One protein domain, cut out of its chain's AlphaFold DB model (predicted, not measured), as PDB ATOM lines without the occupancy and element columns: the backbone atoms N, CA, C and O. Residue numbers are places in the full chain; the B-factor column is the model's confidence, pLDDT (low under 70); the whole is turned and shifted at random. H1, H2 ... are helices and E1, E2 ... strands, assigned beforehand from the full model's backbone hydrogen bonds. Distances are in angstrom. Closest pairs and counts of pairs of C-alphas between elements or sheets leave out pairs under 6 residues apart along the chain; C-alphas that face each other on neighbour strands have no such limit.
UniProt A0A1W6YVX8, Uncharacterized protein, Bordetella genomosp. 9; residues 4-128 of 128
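AT A GLANCE: This is residues 4 to 128 of the 128 residues of an uncharacterized protein of Bordetella genomosp. 9 (UniProt A0A1W6YVX8). One strongly twisted sheet of six strands makes the wall of this domain; its longest strand, E6, bends sharply, H1 packs lengthwise on E1 and E6, and H2 crosses E6 near its bend. H3 lies beside H1, while tiny H4 packs on the opposite face from H1, by E4 and E5. The printed part has 125 residues, with four named helices and six named strands in the order H1 E1 H2 H3 E2 E3 E4 E5 H4 E6; the sheet runs E1 E6 E2 E3 E4 E5, antiparallel throughout, and the class is mixed. It is compact and rounded, with a radius of gyration of the C-alphas of 13.9 A and spans of 37 by 34 by 27 A.

HOW THE PARTS SIT: Start at E6, residues 116 to 127, which bends by 84 degrees at residue 119. On one side find edge strand E1, residues 23 to 29, with N 26 and O 124 3.0 A apart; on the other, E2, residues 68 to 76, with N 71 and O 123 at 2.8 A. E2, E3 (residues 81 to 87), E4 (93 to 95) and E5 (100 to 102) form a meander, each strand the antiparallel neighbour of the one before, in three hairpins: look at N 72 and O 85, 2.8 A, N 86 and O 94, 2.9 A, and N 93 and O 102, 2.8 A. H1, residues 11 to 20, is on the sheet at a height of 8.7 A, over E6 and only just over E1, with 3 C-alphas on it; it runs along the strands, at 19 degrees to E6 on the local plane. H2, residues 33 to 41, is over E6 and runs across the strands; the closest C-alphas are Pro 34 and Ile 119, 5.0 A. H3, residues 43 to 51, only grazes the sheet but touches H1, closest at the C-alphas of His 12 and Cys 49, 5.0 A, with a shallow tilt of 26 degrees, the same way. E1, H2, H3 and E2 make a split strand-helix-strand unit, two strands running the same way with E6 between them; its crossover is left-handed. H4, residues 105 to 108, is on the opposite face from H1, at a height of 6.4 A. Every O i to N i+4 pair is within hydrogen-bond range in H1; H2 and H3 each have 4 of 5, and H4 is too short for one.

IN THESE COORDINATES: Find C-alpha 11 at (136.147, 140.639, 109.155); from there H1 runs 14.4 A. E1 covers 19.6 A, E2 24.6 A and E3 19.3 A. E6 runs 27.5 A, to C-alpha 127 at (123.321, 136.463, 121.151).

THE WHOLE: The C-alphas of Gly 53 and Trp 112, 38.0 A apart, are the farthest apart. The printed part has no cut; the link H3 to E2 is long. Mean pLDDT of the printed part is 82.6; it is under 70 at 26 residues, among them 4 to 9 and 31 to 46.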
ATOM      1  N   ASN A   4     144.412 149.433 103.495       44.50
ATOM      2  CA  ASN A   4     144.935 149.615 104.854       44.50
ATOM      3  C   ASN A   4     144.895 151.087 105.298       44.50
ATOM      4  O   ASN A   4     144.876 151.376 106.490       44.50
ATOM      5  N   LYS A   5     144.838 152.028 104.345       42.50
ATOM      6  CA  LYS A   5     144.672 153.466 104.610       42.50
ATOM      7  C   LYS A   5     143.210 153.918 104.604       42.50
ATOM      8  O   LYS A   5     142.938 155.064 104.938       42.50
ATOM      9  N   GLY A   6     142.279 153.043 104.217       48.31
ATOM     10  CA  GLY A   6     140.854 153.361 104.098       48.31
ATOM     11  C   GLY A   6     140.035 153.161 105.375       48.31
ATOM     12  O   GLY A   6     138.830 153.371 105.341       48.31
ATOM     13  N   GLY A   7     140.655 152.733 106.484       48.06
ATOM     14  CA  GLY A   7     139.948 152.503 107.752       48.06
ATOM     15  C   GLY A   7     138.939 151.350 107.707       48.06
ATOM     16  O   GLY A   7     138.044 151.281 108.548       48.06
ATOM     17  N   TYR A   8     139.049 150.447 106.728       60.19
ATOM     18  CA  TYR A   8     138.117 149.336 106.582       60.19
ATOM     19  C   TYR A   8     138.242 148.373 107.760       60.19
ATOM     20  O   TYR A   8     139.320 147.851 108.053       60.19
ATOM     21  N   SER A   9     137.115 148.097 108.416       64.44
ATOM     22  CA  SER A   9     137.055 147.029 109.407       64.44
ATOM     23  C   SER A   9     137.192 145.703 108.675       64.44
ATOM     24  O   SER A   9     136.321 145.341 107.890       64.44
ATOM     25  N   LEU A  10     138.301 145.000 108.872       75.75
ATOM     26  CA  LEU A  10     138.466 143.639 108.372       75.75
ATOM     27  C   LEU A  10     137.516 142.689 109.131       75.75
ATOM     28  O   LEU A  10     137.152 142.986 110.272       75.75
ATOM     29  N   PRO A  11     137.121 141.544 108.545       77.50
ATOM     30  CA  PRO A  11     136.147 140.639 109.155       77.50
ATOM     31  C   PRO A  11     136.542 140.205 110.571       77.50
ATOM     32  O   PRO A  11     135.708 140.220 111.471       77.50
ATOM     33  N   HIS A  12     137.828 139.920 110.805       77.00
ATOM     34  CA  HIS A  12     138.335 139.562 112.133       77.00
ATOM     35  C   HIS A  12     138.115 140.670 113.177       77.00
ATOM     36  O   HIS A  12     137.727 140.370 114.303       77.00
ATOM     37  N   ASN A  13     138.281 141.949 112.814       82.25
ATOM     38  CA  ASN A  13     138.036 143.070 113.728       82.25
ATOM     39  C   ASN A  13     136.558 143.165 114.112       82.25
ATOM     40  O   ASN A  13     136.240 143.440 115.266       82.25
ATOM     41  N   LEU A  14     135.652 142.898 113.167       85.50
ATOM     42  CA  LEU A  14     134.215 142.879 113.445       85.50
ATOM     43  C   LEU A  14     133.817 141.706 114.330       85.50
ATOM     44  O   LEU A  14     132.976 141.874 115.209       85.50
ATOM     45  N   VAL A  15     134.440 140.543 114.151       86.06
ATOM     46  CA  VAL A  15     134.203 139.414 115.051       86.06
ATOM     47  C   VAL A  15     134.707 139.713 116.464       86.06
ATOM     48  O   VAL A  15     133.995 139.453 117.435       86.06
ATOM     49  N   LEU A  16     135.898 140.300 116.601       85.50
ATOM     50  CA  LEU A  16     136.405 140.736 117.905       85.50
ATOM     51  C   LEU A  16     135.453 141.748 118.554       85.50
ATOM     52  O   LEU A  16     135.091 141.584 119.717       85.50
ATOM     53  N   ALA A  17     134.985 142.742 117.796       88.75
ATOM     54  CA  ALA A  17     134.015 143.720 118.278       88.75
ATOM     55  C   ALA A  17     132.694 143.064 118.714       88.75
ATOM     56  O   ALA A  17     132.190 143.385 119.787       88.75
ATOM     57  N   ALA A  18     132.166 142.115 117.934       89.38
ATOM     58  CA  ALA A  18     130.954 141.367 118.269       89.38
ATOM     59  C   ALA A  18     131.096 140.622 119.607       89.38
ATOM     60  O   ALA A  18     130.223 140.718 120.470       89.38
ATOM     61  N   ARG A  19     132.234 139.955 119.825       88.44
ATOM     62  CA  ARG A  19     132.527 139.264 121.089       88.44
ATOM     63  C   ARG A  19     132.600 140.223 122.273       88.44
ATOM     64  O   ARG A  19     132.057 139.917 123.331       88.44
ATOM     65  N   LEU A  20     133.219 141.394 122.100       90.19
ATOM     66  CA  LEU A  20     133.316 142.410 123.157       90.19
ATOM     67  C   LEU A  20     131.947 142.937 123.607       90.19
ATOM     68  O   LEU A  20     131.806 143.338 124.760       90.19
ATOM     69  N   ILE A  21     130.940 142.910 122.731       91.75
ATOM     70  CA  ILE A  21     129.560 143.296 123.064       91.75
ATOM     71  C   ILE A  21     128.664 142.104 123.446       91.75
ATOM     72  O   ILE A  21     127.447 142.258 123.530       91.75
ATOM     73  N   GLY A  22     129.241 140.922 123.694       91.25
ATOM     74  CA  GLY A  22     128.508 139.738 124.156       91.25
ATOM     75  C   GLY A  22     127.721 139.005 123.065       91.25
ATOM     76  O   GLY A  22     126.690 138.395 123.355       91.25
ATOM     77  N   LEU A  23     128.169 139.093 121.810       92.44
ATOM     78  CA  LEU A  23     127.645 138.294 120.704       92.44
ATOM     79  C   LEU A  23     128.601 137.148 120.361       92.44
ATOM     80  O   LEU A  23     129.823 137.306 120.378       92.44
ATOM     81  N   ASP A  24     128.029 136.014 119.967       91.94
ATOM     82  CA  ASP A  24     128.758 134.962 119.272       91.94
ATOM     83  C   ASP A  24     128.816 135.281 117.772       91.94
ATOM     84  O   ASP A  24     127.900 135.889 117.203       91.94
ATOM     85  N   ALA A  25     129.915 134.878 117.140       91.62
ATOM     86  CA  ALA A  25     130.221 135.214 115.765       91.62
ATOM     87  C   ALA A  25     130.927 134.065 115.039       91.62
ATOM     88  O   ALA A  25     131.878 133.470 115.549       91.62
ATOM     89  N   GLN A  26     130.470 133.786 113.820       91.62
ATOM     90  CA  GLN A  26     131.008 132.746 112.941       91.62
ATOM     91  C   GLN A  26     131.187 133.308 111.536       91.62
ATOM     92  O   GLN A  26     130.369 134.106 111.082       91.62
ATOM     93  N   ILE A  27     132.236 132.893 110.833       89.81
ATOM     94  CA  ILE A  27     132.515 133.363 109.474       89.81
ATOM     95  C   ILE A  27     132.111 132.279 108.480       89.81
ATOM     96  O   ILE A  27     132.481 131.117 108.629       89.81
ATOM     97  N   TYR A  28     131.389 132.676 107.438       90.38
ATOM     98  CA  TYR A  28     131.024 131.825 106.312       90.38
ATOM     99  C   TYR A  28     131.633 132.382 105.029       90.38
ATOM    100  O   TYR A  28     131.444 133.554 104.696       90.38
ATOM    101  N   MET A  29     132.364 131.527 104.321       86.50
ATOM    102  CA  MET A  29     133.002 131.806 103.041       86.50
ATOM    103  C   MET A  29     132.446 130.835 102.004       86.50
ATOM    104  O   MET A  29     132.908 129.703 101.865       86.50
ATOM    105  N   ALA A  30     131.431 131.270 101.271       82.62
ATOM    106  CA  ALA A  30     130.887 130.507 100.167       82.62
ATOM    107  C   ALA A  30     131.910 130.403  99.030       82.62
ATOM    108  O   ALA A  30     132.574 131.378  98.674       82.62
ATOM    109  N   SER A  31     132.016 129.222  98.427       65.75
ATOM    110  CA  SER A  31     132.941 128.910  97.330       65.75
ATOM    111  C   SER A  31     132.497 129.531  95.998       65.75
ATOM    112  O   SER A  31     132.277 128.824  95.016       65.75
ATOM    113  N   THR A  32     132.341 130.853  95.947       63.91
ATOM    114  CA  THR A  32     131.947 131.591  94.743       63.91
ATOM    115  C   THR A  32     133.170 132.196  94.036       63.91
ATOM    116  O   THR A  32     134.258 132.322  94.606       63.91
ATOM    117  N   TYR A  33     133.029 132.536  92.748       57.41
ATOM    118  CA  TYR A  33     134.102 133.153  91.948       57.41
ATOM    119  C   TYR A  33     134.643 134.468  92.568       57.41
ATOM    120  O   TYR A  33     135.863 134.639  92.609       57.41
ATOM    121  N   PRO A  34     133.795 135.363  93.125       59.19
ATOM    122  CA  PRO A  34     134.249 136.545  93.859       59.19
ATOM    123  C   PRO A  34     135.109 136.241  95.093       59.19
ATOM    124  O   PRO A  34     136.104 136.932  95.303       59.19
ATOM    125  N   THR A  35     134.806 135.189  95.864       58.59
ATOM    126  CA  THR A  35     135.578 134.823  97.066       58.59
ATOM    127  C   THR A  35     137.039 134.536  96.730       58.59
ATOM    128  O   THR A  35     137.939 135.003  97.422       58.59
ATOM    129  N   LYS A  36     137.307 133.850  95.609       61.16
ATOM    130  CA  LYS A  36     138.681 133.571  95.154       61.16
ATOM    131  C   LYS A  36     139.449 134.844  94.799       61.16
ATOM    132  O   LYS A  36     140.627 134.960  95.127       61.16
ATOM    133  N   LEU A  37     138.787 135.813  94.163       60.19
ATOM    134  CA  LEU A  37     139.381 137.118  93.855       60.19
ATOM    135  C   LEU A  37     139.678 137.918  95.129       60.19
ATOM    136  O   LEU A  37     140.712 138.578  95.204       60.19
ATOM    137  N   VAL A  38     138.809 137.832  96.139       64.38
ATOM    138  CA  VAL A  38     139.022 138.454  97.455       64.38
ATOM    139  C   VAL A  38     140.193 137.793  98.177       64.38
ATOM    140  O   VAL A  38     141.086 138.514  98.608       64.38
ATOM    141  N   SER A  39     140.263 136.459  98.243       64.69
ATOM    142  CA  SER A  39     141.399 135.749  98.855       64.69
ATOM    143  C   SER A  39     142.719 136.042  98.129       64.69
ATOM    144  O   SER A  39     143.747 136.210  98.775       64.69
ATOM    145  N   MET A  40     142.710 136.207  96.800       61.41
ATOM    146  CA  MET A  40     143.898 136.648  96.051       61.41
ATOM    147  C   MET A  40     144.296 138.095  96.355       61.41
ATOM    148  O   MET A  40     145.481 138.420  96.416       61.41
ATOM    149  N   ARG A  41     143.314 138.989  96.501       65.19
ATOM    150  CA  ARG A  41     143.552 140.414  96.759       65.19
ATOM    151  C   ARG A  41     143.943 140.673  98.218       65.19
ATOM    152  O   ARG A  41     144.700 141.610  98.467       65.19
ATOM    153  N   TYR A  42     143.462 139.841  99.143       66.19
ATOM    154  CA  TYR A  42     143.649 139.954 100.593       66.19
ATOM    155  C   TYR A  42     144.029 138.601 101.217       66.19
ATOM    156  O   TYR A  42     143.293 138.077 102.056       66.19
ATOM    157  N   PRO A  43     145.200 138.042 100.867       65.88
ATOM    158  CA  PRO A  43     145.608 136.706 101.311       65.88
ATOM    159  C   PRO A  43     145.756 136.592 102.834       65.88
ATOM    160  O   PRO A  43     145.601 135.518 103.403       65.88
ATOM    161  N   GLN A  44     146.013 137.709 103.519       66.44
ATOM    162  CA  GLN A  44     146.121 137.748 104.979       66.44
ATOM    163  C   GLN A  44     144.760 137.726 105.683       66.44
ATOM    164  O   GLN A  44     144.702 137.416 106.865       66.44
ATOM    165  N   CYS A  45     143.665 138.060 104.996       66.06
ATOM    166  CA  CYS A  45     142.356 138.208 105.628       66.06
ATOM    167  C   CYS A  45     141.850 136.874 106.189       66.06
ATOM    168  O   CYS A  45     141.389 136.818 107.324       66.06
ATOM    169  N   GLU A  46     142.013 135.803 105.413       69.69
ATOM    170  CA  GLU A  46     141.656 134.436 105.794       69.69
ATOM    171  C   GLU A  46     142.509 133.960 106.976       69.69
ATOM    172  O   GLU A  46     141.965 133.616 108.021       69.69
ATOM    173  N   SER A  47     143.836 134.110 106.883       71.44
ATOM    174  CA  SER A  47     144.751 133.748 107.971       71.44
ATOM    175  C   SER A  47     144.485 134.528 109.268       71.44
ATOM    176  O   SER A  47     144.524 133.955 110.352       71.44
ATOM    177  N   LEU A  48     144.152 135.821 109.186       70.38
ATOM    178  CA  LEU A  48     143.786 136.628 110.358       70.38
ATOM    179  C   LEU A  48     142.454 136.177 110.975       70.38
ATOM    180  O   LEU A  48     142.299 136.217 112.195       70.38
ATOM    181  N   CYS A  49     141.498 135.728 110.157       69.31
ATOM    182  CA  CYS A  49     140.246 135.159 110.652       69.31
ATOM    183  C   CYS A  49     140.484 133.819 111.362       69.31
ATOM    184  O   CYS A  49     139.998 133.634 112.477       69.31
ATOM    185  N   GLU A  50     141.297 132.934 110.784       71.50
ATOM    186  CA  GLU A  50     141.689 131.665 111.413       71.50
ATOM    187  C   GLU A  50     142.429 131.890 112.744       71.50
ATOM    188  O   GLU A  50     142.107 131.268 113.758       71.50
ATOM    189  N   GLN A  51     143.368 132.842 112.779       73.56
ATOM    190  CA  GLN A  51     144.140 133.181 113.982       73.56
ATOM    191  C   GLN A  51     143.298 133.849 115.079       73.56
ATOM    192  O   GLN A  51     143.659 133.788 116.253       73.56
ATOM    193  N   SER A  52     142.158 134.457 114.734       67.81
ATOM    194  CA  SER A  52     141.271 135.122 115.701       67.81
ATOM    195  C   SER A  52     140.447 134.154 116.573       67.81
ATOM    196  O   SER A  52     139.626 134.582 117.393       67.81
ATOM    197  N   GLY A  53     140.656 132.839 116.424       73.06
ATOM    198  CA  GLY A  53     139.947 131.809 117.187       73.06
ATOM    199  C   GLY A  53     138.456 131.757 116.849       73.06
ATOM    200  O   GLY A  53     137.627 131.465 117.711       73.06
ATOM    201  N   VAL A  54     138.096 132.138 115.626       79.94
ATOM    202  CA  VAL A  54     136.722 132.176 115.112       79.94
ATOM    203  C   VAL A  54     136.518 130.987 114.194       79.94
ATOM    204  O   VAL A  54     137.389 130.664 113.392       79.94
ATOM    205  N   SER A  55     135.359 130.336 114.285       85.94
ATOM    206  CA  SER A  55     135.014 129.277 113.342       85.94
ATOM    207  C   SER A  55     134.804 129.865 111.947       85.94
ATOM    208  O   SER A  55     133.905 130.686 111.746       85.94
ATOM    209  N   VAL A  56     135.629 129.429 110.996       85.38
ATOM    210  CA  VAL A  56     135.502 129.742 109.570       85.38
ATOM    211  C   VAL A  56     134.931 128.520 108.856       85.38
ATOM    212  O   VAL A  56     135.452 127.411 108.978       85.38
ATOM    213  N   PHE A  57     133.837 128.706 108.121       88.31
ATOM    214  CA  PHE A  57     133.160 127.654 107.372       88.31
ATOM    215  C   PHE A  57     133.208 127.951 105.871       88.31
ATOM    216  O   PHE A  57     132.654 128.950 105.418       88.31
ATOM    217  N   HIS A  58     133.790 127.051 105.077       85.88
ATOM    218  CA  HIS A  58     133.859 127.182 103.612       85.88
ATOM    219  C   HIS A  58     132.584 126.673 102.921       85.88
ATOM    220  O   HIS A  58     132.590 125.673 102.201       85.88
ATOM    221  N   ARG A  59     131.452 127.311 103.223       88.56
ATOM    222  CA  ARG A  59     130.124 127.010 102.674       88.56
ATOM    223  C   ARG A  59     129.203 128.213 102.844       88.56
ATOM    224  O   ARG A  59     129.514 129.130 103.600       88.56
ATOM    225  N   GLU A  60     128.055 128.170 102.179       89.38
ATOM    226  CA  GLU A  60     126.964 129.109 102.450       89.38
ATOM    227  C   GLU A  60     126.499 129.003 103.917       89.38
ATOM    228  O   GLU A  60     126.514 127.901 104.490       89.38
ATOM    229  N   PRO A  61     126.082 130.120 104.538       91.06
ATOM    230  CA  PRO A  61     125.471 130.087 105.856       91.06
ATOM    231  C   PRO A  61     124.138 129.326 105.821       91.06
ATOM    232  O   PRO A  61     123.433 129.344 104.808       91.06
ATOM    233  N   PRO A  62     123.766 128.647 106.921       91.12
ATOM    234  CA  PRO A  62     122.441 128.052 107.037       91.12
ATOM    235  C   PRO A  62     121.350 129.142 107.044       91.12
ATOM    236  O   PRO A  62     121.650 130.316 107.285       91.12
ATOM    237  N   PRO A  63     120.072 128.777 106.826       93.06
ATOM    238  CA  PRO A  63     118.956 129.685 107.073       93.06
ATOM    239  C   PRO A  63     119.016 130.253 108.495       93.06
ATOM    240  O   PRO A  63     119.240 129.511 109.452       93.06
ATOM    241  N   LEU A  64     118.828 131.567 108.620       94.31
ATOM    242  CA  LEU A  64     118.955 132.274 109.892       94.31
ATOM    243  C   LEU A  64     117.712 132.044 110.759       94.31
ATOM    244  O   LEU A  64     116.581 132.115 110.277       94.31
ATOM    245  N   SER A  65     117.909 131.849 112.056       93.88
ATOM    246  CA  SER A  65     116.847 131.922 113.062       93.88
ATOM    247  C   SER A  65     116.498 133.375 113.414       93.88
ATOM    248  O   SER A  65     117.268 134.297 113.155       93.88
ATOM    249  N   HIS A  66     115.363 133.611 114.083       91.12
ATOM    250  CA  HIS A  66     114.918 134.964 114.467       91.12
ATOM    251  C   HIS A  66     115.945 135.782 115.278       91.12
ATOM    252  O   HIS A  66     115.952 137.016 115.193       91.12
ATOM    253  N   ALA A  67     116.818 135.115 116.039       92.00
ATOM    254  CA  ALA A  67     117.851 135.736 116.870       92.00
ATOM    255  C   ALA A  67     119.194 135.943 116.144       92.00
ATOM    256  O   ALA A  67     120.122 136.506 116.723       92.00
ATOM    257  N   GLU A  68     119.300 135.507 114.890       95.94
ATOM    258  CA  GLU A  68     120.518 135.582 114.092       95.94
ATOM    259  C   GLU A  68     120.460 136.728 113.085       95.94
ATOM    260  O   GLU A  68     119.412 137.067 112.526       95.94
ATOM    261  N   ARG A  69     121.611 137.350 112.848       95.94
ATOM    262  CA  ARG A  69     121.809 138.338 111.786       95.94
ATOM    263  C   ARG A  69     123.046 137.960 111.005       95.94
ATOM    264  O   ARG A  69     124.031 137.516 111.585       95.94
ATOM    265  N   LEU A  70     123.006 138.162 109.699       95.81
ATOM    266  CA  LEU A  70     124.145 137.892 108.842       95.81
ATOM    267  C   LEU A  70     124.718 139.214 108.353       95.81
ATOM    268  O   LEU A  70     124.082 139.925 107.582       95.81
ATOM    269  N   LEU A  71     125.919 139.558 108.795       94.50
ATOM    270  CA  LEU A  71     126.645 140.695 108.259       94.50
ATOM    271  C   LEU A  71     127.368 140.253 106.987       94.50
ATOM    272  O   LEU A  71     128.405 139.592 107.030       94.50
ATOM    273  N   LYS A  72     126.782 140.579 105.842       92.56
ATOM    274  CA  LYS A  72     127.327 140.260 104.530       92.56
ATOM    275  C   LYS A  72     128.370 141.285 104.136       92.56
ATOM    276  O   LYS A  72     128.150 142.491 104.263       92.56
ATOM    277  N   ILE A  73     129.481 140.790 103.618       88.44
ATOM    278  CA  ILE A  73     130.526 141.627 103.051       88.44
ATOM    279  C   ILE A  73     130.226 141.780 101.570       88.44
ATOM    280  O   ILE A  73     130.023 140.802 100.855       88.44
ATOM    281  N   MET A  74     130.190 143.022 101.125       87.62
ATOM    282  CA  MET A  74     129.856 143.423  99.774       87.62
ATOM    283  C   MET A  74     131.069 144.081  99.126       87.62
ATOM    284  O   MET A  74     131.759 144.882  99.749       87.62
ATOM    285  N   GLY A  75     131.312 143.794  97.855       84.25
ATOM    286  CA  GLY A  75     132.205 144.581  97.016       84.25
ATOM    287  C   GLY A  75     131.492 145.828  96.505       84.25
ATOM    288  O   GLY A  75     130.403 145.725  95.951       84.25
ATOM    289  N   VAL A  76     132.113 146.997  96.638       82.75
ATOM    290  CA  VAL A  76     131.595 148.270  96.107       82.75
ATOM    291  C   VAL A  76     132.257 148.571  94.766       82.75
ATOM    292  O   VAL A  76     133.469 148.383  94.622       82.75
ATOM    293  N   MET A  77     131.483 149.051  93.785       76.62
ATOM    294  CA  MET A  77     131.990 149.533  92.489       76.62
ATOM    295  C   MET A  77     132.939 148.527  91.808       76.62
ATOM    296  O   MET A  77     134.061 148.868  91.446       76.62
ATOM    297  N   LYS A  78     132.513 147.265  91.655       66.31
ATOM    298  CA  LYS A  78     133.344 146.168  91.107       66.31
ATOM    299  C   LYS A  78     134.653 145.925  91.887       66.31
ATOM    300  O   LYS A  78     135.708 145.771  91.281       66.31
ATOM    301  N   MET A  79     134.580 145.832  93.218       68.62
ATOM    302  CA  MET A  79     135.709 145.504  94.118       68.62
ATOM    303  C   MET A  79     136.727 146.625  94.362       68.62
ATOM    304  O   MET A  79     137.843 146.354  94.811       68.62
ATOM    305  N   LEU A  80     136.366 147.887  94.112       71.25
ATOM    306  CA  LEU A  80     137.217 149.024  94.484       71.25
ATOM    307  C   LEU A  80     137.253 149.263  96.000       71.25
ATOM    308  O   LEU A  80     138.208 149.855  96.500       71.25
ATOM    309  N   GLY A  81     136.248 148.766  96.722       75.88
ATOM    310  CA  GLY A  81     136.191 148.766  98.179       75.88
ATOM    311  C   GLY A  81     135.293 147.652  98.710       75.88
ATOM    312  O   GLY A  81     134.675 146.918  97.934       75.88
ATOM    313  N   LEU A  82     135.231 147.541 100.036       80.88
ATOM    314  CA  LEU A  82     134.326 146.637 100.740       80.88
ATOM    315  C   LEU A  82     133.300 147.440 101.540       80.88
ATOM    316  O   LEU A  82     133.606 148.519 102.041       80.88
ATOM    317  N   HIS A  83     132.101 146.892 101.669       87.38
ATOM    318  CA  HIS A  83     131.009 147.430 102.471       87.38
ATOM    319  C   HIS A  83     130.321 146.308 103.243       87.38
ATOM    320  O   HIS A  83     130.385 145.154 102.834       87.38
ATOM    321  N   TYR A  84     129.669 146.632 104.352       90.50
ATOM    322  CA  TYR A  84     128.976 145.654 105.184       90.50
ATOM    323  C   TYR A  84     127.488 145.950 105.201       90.50
ATOM    324  O   TYR A  84     127.083 147.068 105.491       90.50
ATOM    325  N   VAL A  85     126.679 144.932 104.932       94.12
ATOM    326  CA  VAL A  85     125.218 145.032 104.933       94.12
ATOM    327  C   VAL A  85     124.668 143.939 105.828       94.12
ATOM    328  O   VAL A  85     125.106 142.791 105.761       94.12
ATOM    329  N   MET A  86     123.699 144.274 106.669       96.00
ATOM    330  CA  MET A  86     123.039 143.288 107.513       96.00
ATOM    331  C   MET A  86     121.897 142.632 106.742       96.00
ATOM    332  O   MET A  86     121.040 143.325 106.210       96.00
ATOM    333  N   GLN A  87     121.852 141.306 106.730       96.75
ATOM    334  CA  GLN A  87     120.704 140.512 106.313       96.75
ATOM    335  C   GLN A  87     119.997 139.948 107.552       96.75
ATOM    336  O   GLN A  87     120.632 139.465 108.501       96.75
ATOM    337  N   ARG A  88     118.667 140.015 107.538       96.19
ATOM    338  CA  ARG A  88     117.778 139.480 108.569       96.19
ATOM    339  C   ARG A  88     117.191 138.116 108.159       96.19
ATOM    340  O   ARG A  88     117.286 137.731 106.993       96.19
ATOM    341  N   PRO A  89     116.575 137.377 109.099       95.62
ATOM    342  CA  PRO A  89     116.013 136.045 108.839       95.62
ATOM    343  C   PRO A  89     114.889 136.002 107.804       95.62
ATOM    344  O   PRO A  89     114.702 134.995 107.134       95.62
ATOM    345  N   ASP A  90     114.172 137.107 107.639       95.12
ATOM    346  CA  ASP A  90     113.119 137.294 106.638       95.12
ATOM    347  C   ASP A  90     113.661 137.726 105.263       95.12
ATOM    348  O   ASP A  90     112.898 138.154 104.402       95.12
ATOM    349  N   TYR A  91     114.979 137.616 105.047       93.88
ATOM    350  CA  TYR A  91     115.688 138.046 103.839       93.88
ATOM    351  C   TYR A  91     115.625 139.553 103.550       93.88
ATOM    352  O   TYR A  91     116.052 139.978 102.474       93.88
ATOM    353  N   THR A  92     115.181 140.368 104.511       96.44
ATOM    354  CA  THR A  92     115.328 141.826 104.435       96.44
ATOM    355  C   THR A  92     116.761 142.244 104.756       96.44
ATOM    356  O   THR A  92     117.537 141.501 105.370       96.44
ATOM    357  N   TYR A  93     117.120 143.450 104.327       97.00
ATOM    358  CA  TYR A  93     118.448 144.020 104.489       97.00
ATOM    359  C   TYR A  93     118.376 145.346 105.240       97.00
ATOM    360  O   TYR A  93     117.408 146.085 105.104       97.00
ATOM    361  N   MET A  94     119.425 145.654 105.994       96.12
ATOM    362  CA  MET A  94     119.681 146.984 106.538       96.12
ATOM    363  C   MET A  94     121.074 147.422 106.103       96.12
ATOM    364  O   MET A  94     122.037 146.658 106.243       96.12
ATOM    365  N   ASP A  95     121.165 148.629 105.555       93.88
ATOM    366  CA  ASP A  95     122.433 149.236 105.166       93.88
ATOM    367  C   ASP A  95     122.902 150.215 106.253       93.88
ATOM    368  O   ASP A  95     122.299 151.272 106.431       93.88
ATOM    369  N   PRO A  96     123.992 149.916 106.980       90.12
ATOM    370  CA  PRO A  96     124.517 150.818 107.998       90.12
ATOM    371  C   PRO A  96     124.977 152.177 107.453       90.12
ATOM    372  O   PRO A  96     125.119 153.109 108.240       90.12
ATOM    373  N   ALA A  97     125.236 152.304 106.142       87.25
ATOM    374  CA  ALA A  97     125.691 153.561 105.547       87.25
ATOM    375  C   ALA A  97     124.626 154.665 105.598       87.25
ATOM    376  O   ALA A  97     124.971 155.839 105.720       87.25
ATOM    377  N   ASP A  98     123.347 154.302 105.510       90.44
ATOM    378  CA  ASP A  98     122.227 155.245 105.592       90.44
ATOM    379  C   ASP A  98     121.166 154.870 106.632       90.44
ATOM    380  O   ASP A  98     120.211 155.621 106.834       90.44
ATOM    381  N   GLY A  99     121.340 153.739 107.318       91.19
ATOM    382  CA  GLY A  99     120.436 153.248 108.352       91.19
ATOM    383  C   GLY A  99     119.080 152.790 107.817       91.19
ATOM    384  O   GLY A  99     118.151 152.645 108.609       91.19
ATOM    385  N   GLN A 100     118.945 152.597 106.501       94.25
ATOM    386  CA  GLN A 100     117.676 152.255 105.867       94.25
ATOM    387  C   GLN A 100     117.463 150.747 105.767       94.25
ATOM    388  O   GLN A 100     118.406 149.964 105.610       94.25
ATOM    389  N   ASP A 101     116.187 150.373 105.805       96.38
ATOM    390  CA  ASP A 101     115.710 149.012 105.603       96.38
ATOM    391  C   ASP A 101     115.267 148.784 104.158       96.38
ATOM    392  O   ASP A 101     114.670 149.652 103.526       96.38
ATOM    393  N   TYR A 102     115.537 147.583 103.654       96.31
ATOM    394  CA  TYR A 102     115.241 147.165 102.290       96.31
ATOM    395  C   TYR A 102     114.612 145.776 102.291       96.31
ATOM    396  O   TYR A 102     115.114 144.852 102.938       96.31
ATOM    397  N   TYR A 103     113.553 145.582 101.512       96.38
ATOM    398  CA  TYR A 103     112.862 144.298 101.409       96.38
ATOM    399  C   TYR A 103     113.659 143.256 100.625       96.38
ATOM    400  O   TYR A 103     113.405 142.060 100.735       96.38
ATOM    401  N   SER A 104     114.617 143.692  99.805       94.69
ATOM    402  CA  SER A 104     115.443 142.789  99.007       94.69
ATOM    403  C   SER A 104     116.802 143.387  98.660       94.69
ATOM    404  O   SER A 104     116.986 144.604  98.630       94.69
ATOM    405  N   PHE A 105     117.748 142.524  98.283       92.12
ATOM    406  CA  PHE A 105     119.055 142.957  97.782       92.12
ATOM    407  C   PHE A 105     118.948 143.805  96.504       92.12
ATOM    408  O   PHE A 105     119.764 144.696  96.272       92.12
ATOM    409  N   ARG A 106     117.927 143.553  95.673       93.31
ATOM    410  CA  ARG A 106     117.667 144.351  94.468       93.31
ATOM    411  C   ARG A 106     117.282 145.782  94.825       93.31
ATOM    412  O   ARG A 106     117.758 146.707  94.182       93.31
ATOM    413  N   GLU A 107     116.428 145.950  95.828       94.38
ATOM    414  CA  GLU A 107     115.991 147.266  96.295       94.38
ATOM    415  C   GLU A 107     117.142 148.045  96.933       94.38
ATOM    416  O   GLU A 107     117.360 149.205  96.590       94.38
ATOM    417  N   LEU A 108     117.946 147.370  97.761       92.50
ATOM    418  CA  LEU A 108     119.183 147.915  98.322       92.50
ATOM    419  C   LEU A 108     120.115 148.485  97.236       92.50
ATOM    420  O   LEU A 108     120.732 149.527  97.431       92.50
ATOM    421  N   ASN A 109     120.203 147.811  96.087       91.06
ATOM    422  CA  ASN A 109     121.050 148.199  94.956       91.06
ATOM    423  C   ASN A 109     120.327 149.040  93.894       91.06
ATOM    424  O   ASN A 109     120.834 149.208  92.785       91.06
ATOM    425  N   ASN A 110     119.146 149.586  94.191       88.31
ATOM    426  CA  ASN A 110     118.362 150.355  93.222       88.31
ATOM    427  C   ASN A 110     118.836 151.818  93.071       88.31
ATOM    428  O   ASN A 110     118.068 152.704  92.702       88.31
ATOM    429  N   SER A 111     120.102 152.098  93.381       81.44
ATOM    430  CA  SER A 111     120.707 153.425  93.280       81.44
ATOM    431  C   SER A 111     122.098 153.325  92.676       81.44
ATOM    432  O   SER A 111     122.880 152.446  93.022       81.44
ATOM    433  N   TRP A 112     122.444 154.285  91.822       74.06
ATOM    434  CA  TRP A 112     123.787 154.424  91.253       74.06
ATOM    435  C   TRP A 112     124.878 154.629  92.317       74.06
ATOM    436  O   TRP A 112     126.037 154.304  92.076       74.06
ATOM    437  N   LEU A 113     124.502 155.119  93.504       76.25
ATOM    438  CA  LEU A 113     125.392 155.262  94.659       76.25
ATOM    439  C   LEU A 113     125.630 153.930  95.390       76.25
ATOM    440  O   LEU A 113     126.632 153.786  96.086       76.25
ATOM    441  N   LYS A 114     124.733 152.950  95.219       81.88
ATOM    442  CA  LYS A 114     124.764 151.636  95.871       81.88
ATOM    443  C   LYS A 114     124.991 150.548  94.828       81.88
ATOM    444  O   LYS A 114     124.076 149.855  94.399       81.88
ATOM    445  N   CYS A 115     126.243 150.442  94.389       85.81
ATOM    446  CA  CYS A 115     126.703 149.410  93.462       85.81
ATOM    447  C   CYS A 115     127.419 148.302  94.243       85.81
ATOM    448  O   CYS A 115     128.654 148.224  94.245       85.81
ATOM    449  N   TYR A 116     126.636 147.493  94.957       89.44
ATOM    450  CA  TYR A 116     127.123 146.388  95.768       89.44
ATOM    451  C   TYR A 116     127.079 145.071  94.998       89.44
ATOM    452  O   TYR A 116     126.152 144.767  94.248       89.44
ATOM    453  N   MET A 117     128.093 144.254  95.229       86.81
ATOM    454  CA  MET A 117     128.192 142.891  94.737       86.81
ATOM    455  C   MET A 117     128.425 141.980  95.934       86.81
ATOM    456  O   MET A 117     129.364 142.209  96.692       86.81
ATOM    457  N   ASP A 118     127.592 140.959  96.111       87.12
ATOM    458  CA  ASP A 118     127.852 139.933  97.120       87.12
ATOM    459  C   ASP A 118     129.127 139.170  96.743       87.12
ATOM    460  O   ASP A 118     129.258 138.677  95.619       87.12
ATOM    461  N   ILE A 119     130.085 139.122  97.668       83.19
ATOM    462  CA  ILE A 119     131.378 138.471  97.448       83.19
ATOM    463  C   ILE A 119     131.477 137.095  98.107       83.19
ATOM    464  O   ILE A 119     132.552 136.505  98.085       83.19
ATOM    465  N   GLY A 120     130.387 136.589  98.694       84.38
ATOM    466  CA  GLY A 120     130.340 135.256  99.294       84.38
ATOM    467  C   GLY A 120     131.031 135.151 100.653       84.38
ATOM    468  O   GLY A 120     131.300 134.042 101.102       84.38
ATOM    469  N   ILE A 121     131.321 136.273 101.317       85.75
ATOM    470  CA  ILE A 121     131.852 136.291 102.686       85.75
ATOM    471  C   ILE A 121     130.816 136.931 103.598       85.75
ATOM    472  O   ILE A 121     130.242 137.975 103.282       85.75
ATOM    473  N   SER A 122     130.575 136.310 104.746       91.75
ATOM    474  CA  SER A 122     129.619 136.813 105.723       91.75
ATOM    475  C   SER A 122     129.981 136.416 107.148       91.75
ATOM    476  O   SER A 122     130.694 135.441 107.378       91.75
ATOM    477  N   ILE A 123     129.488 137.198 108.105       92.44
ATOM    478  CA  ILE A 123     129.647 136.967 109.537       92.44
ATOM    479  C   ILE A 123     128.258 136.720 110.118       92.44
ATOM    480  O   ILE A 123     127.412 137.613 110.114       92.44
ATOM    481  N   LEU A 124     128.008 135.510 110.602       95.00
ATOM    482  CA  LEU A 124     126.812 135.192 111.368       95.00
ATOM    483  C   LEU A 124     126.993 135.723 112.785       95.00
ATOM    484  O   LEU A 124     127.965 135.368 113.443       95.00
ATOM    485  N   LEU A 125     126.056 136.546 113.239       95.00
ATOM    486  CA  LEU A 125     126.002 137.118 114.577       95.00
ATOM    487  C   LEU A 125     124.784 136.563 115.310       95.00
ATOM    488  O   LEU A 125     123.675 136.566 114.765       95.00
ATOM    489  N   LYS A 126     124.972 136.148 116.561       94.00
ATOM    490  CA  LYS A 126     123.880 135.745 117.455       94.00
ATOM    491  C   LYS A 126     124.184 136.135 118.892       94.00
ATOM    492  O   LYS A 126     125.337 136.330 119.262       94.00
ATOM    493  N   LYS A 127     123.146 136.242 119.714       87.50
ATOM    494  CA  LYS A 127     123.321 136.463 121.151       87.50
ATOM    495  C   LYS A 127     123.978 135.228 121.783       87.50
ATOM    496  O   LYS A 127     123.566 134.111 121.464       87.50
ATOM    497  N   SER A 128     125.007 135.445 122.608       75.38
ATOM    498  CA  SER A 128     125.632 134.391 123.422       75.38
ATOM    499  C   SER A 128     124.697 133.871 124.509       75.38
ATOM    500  O   SER A 128     123.833 134.652 124.979       75.38
TER     501      SER A 128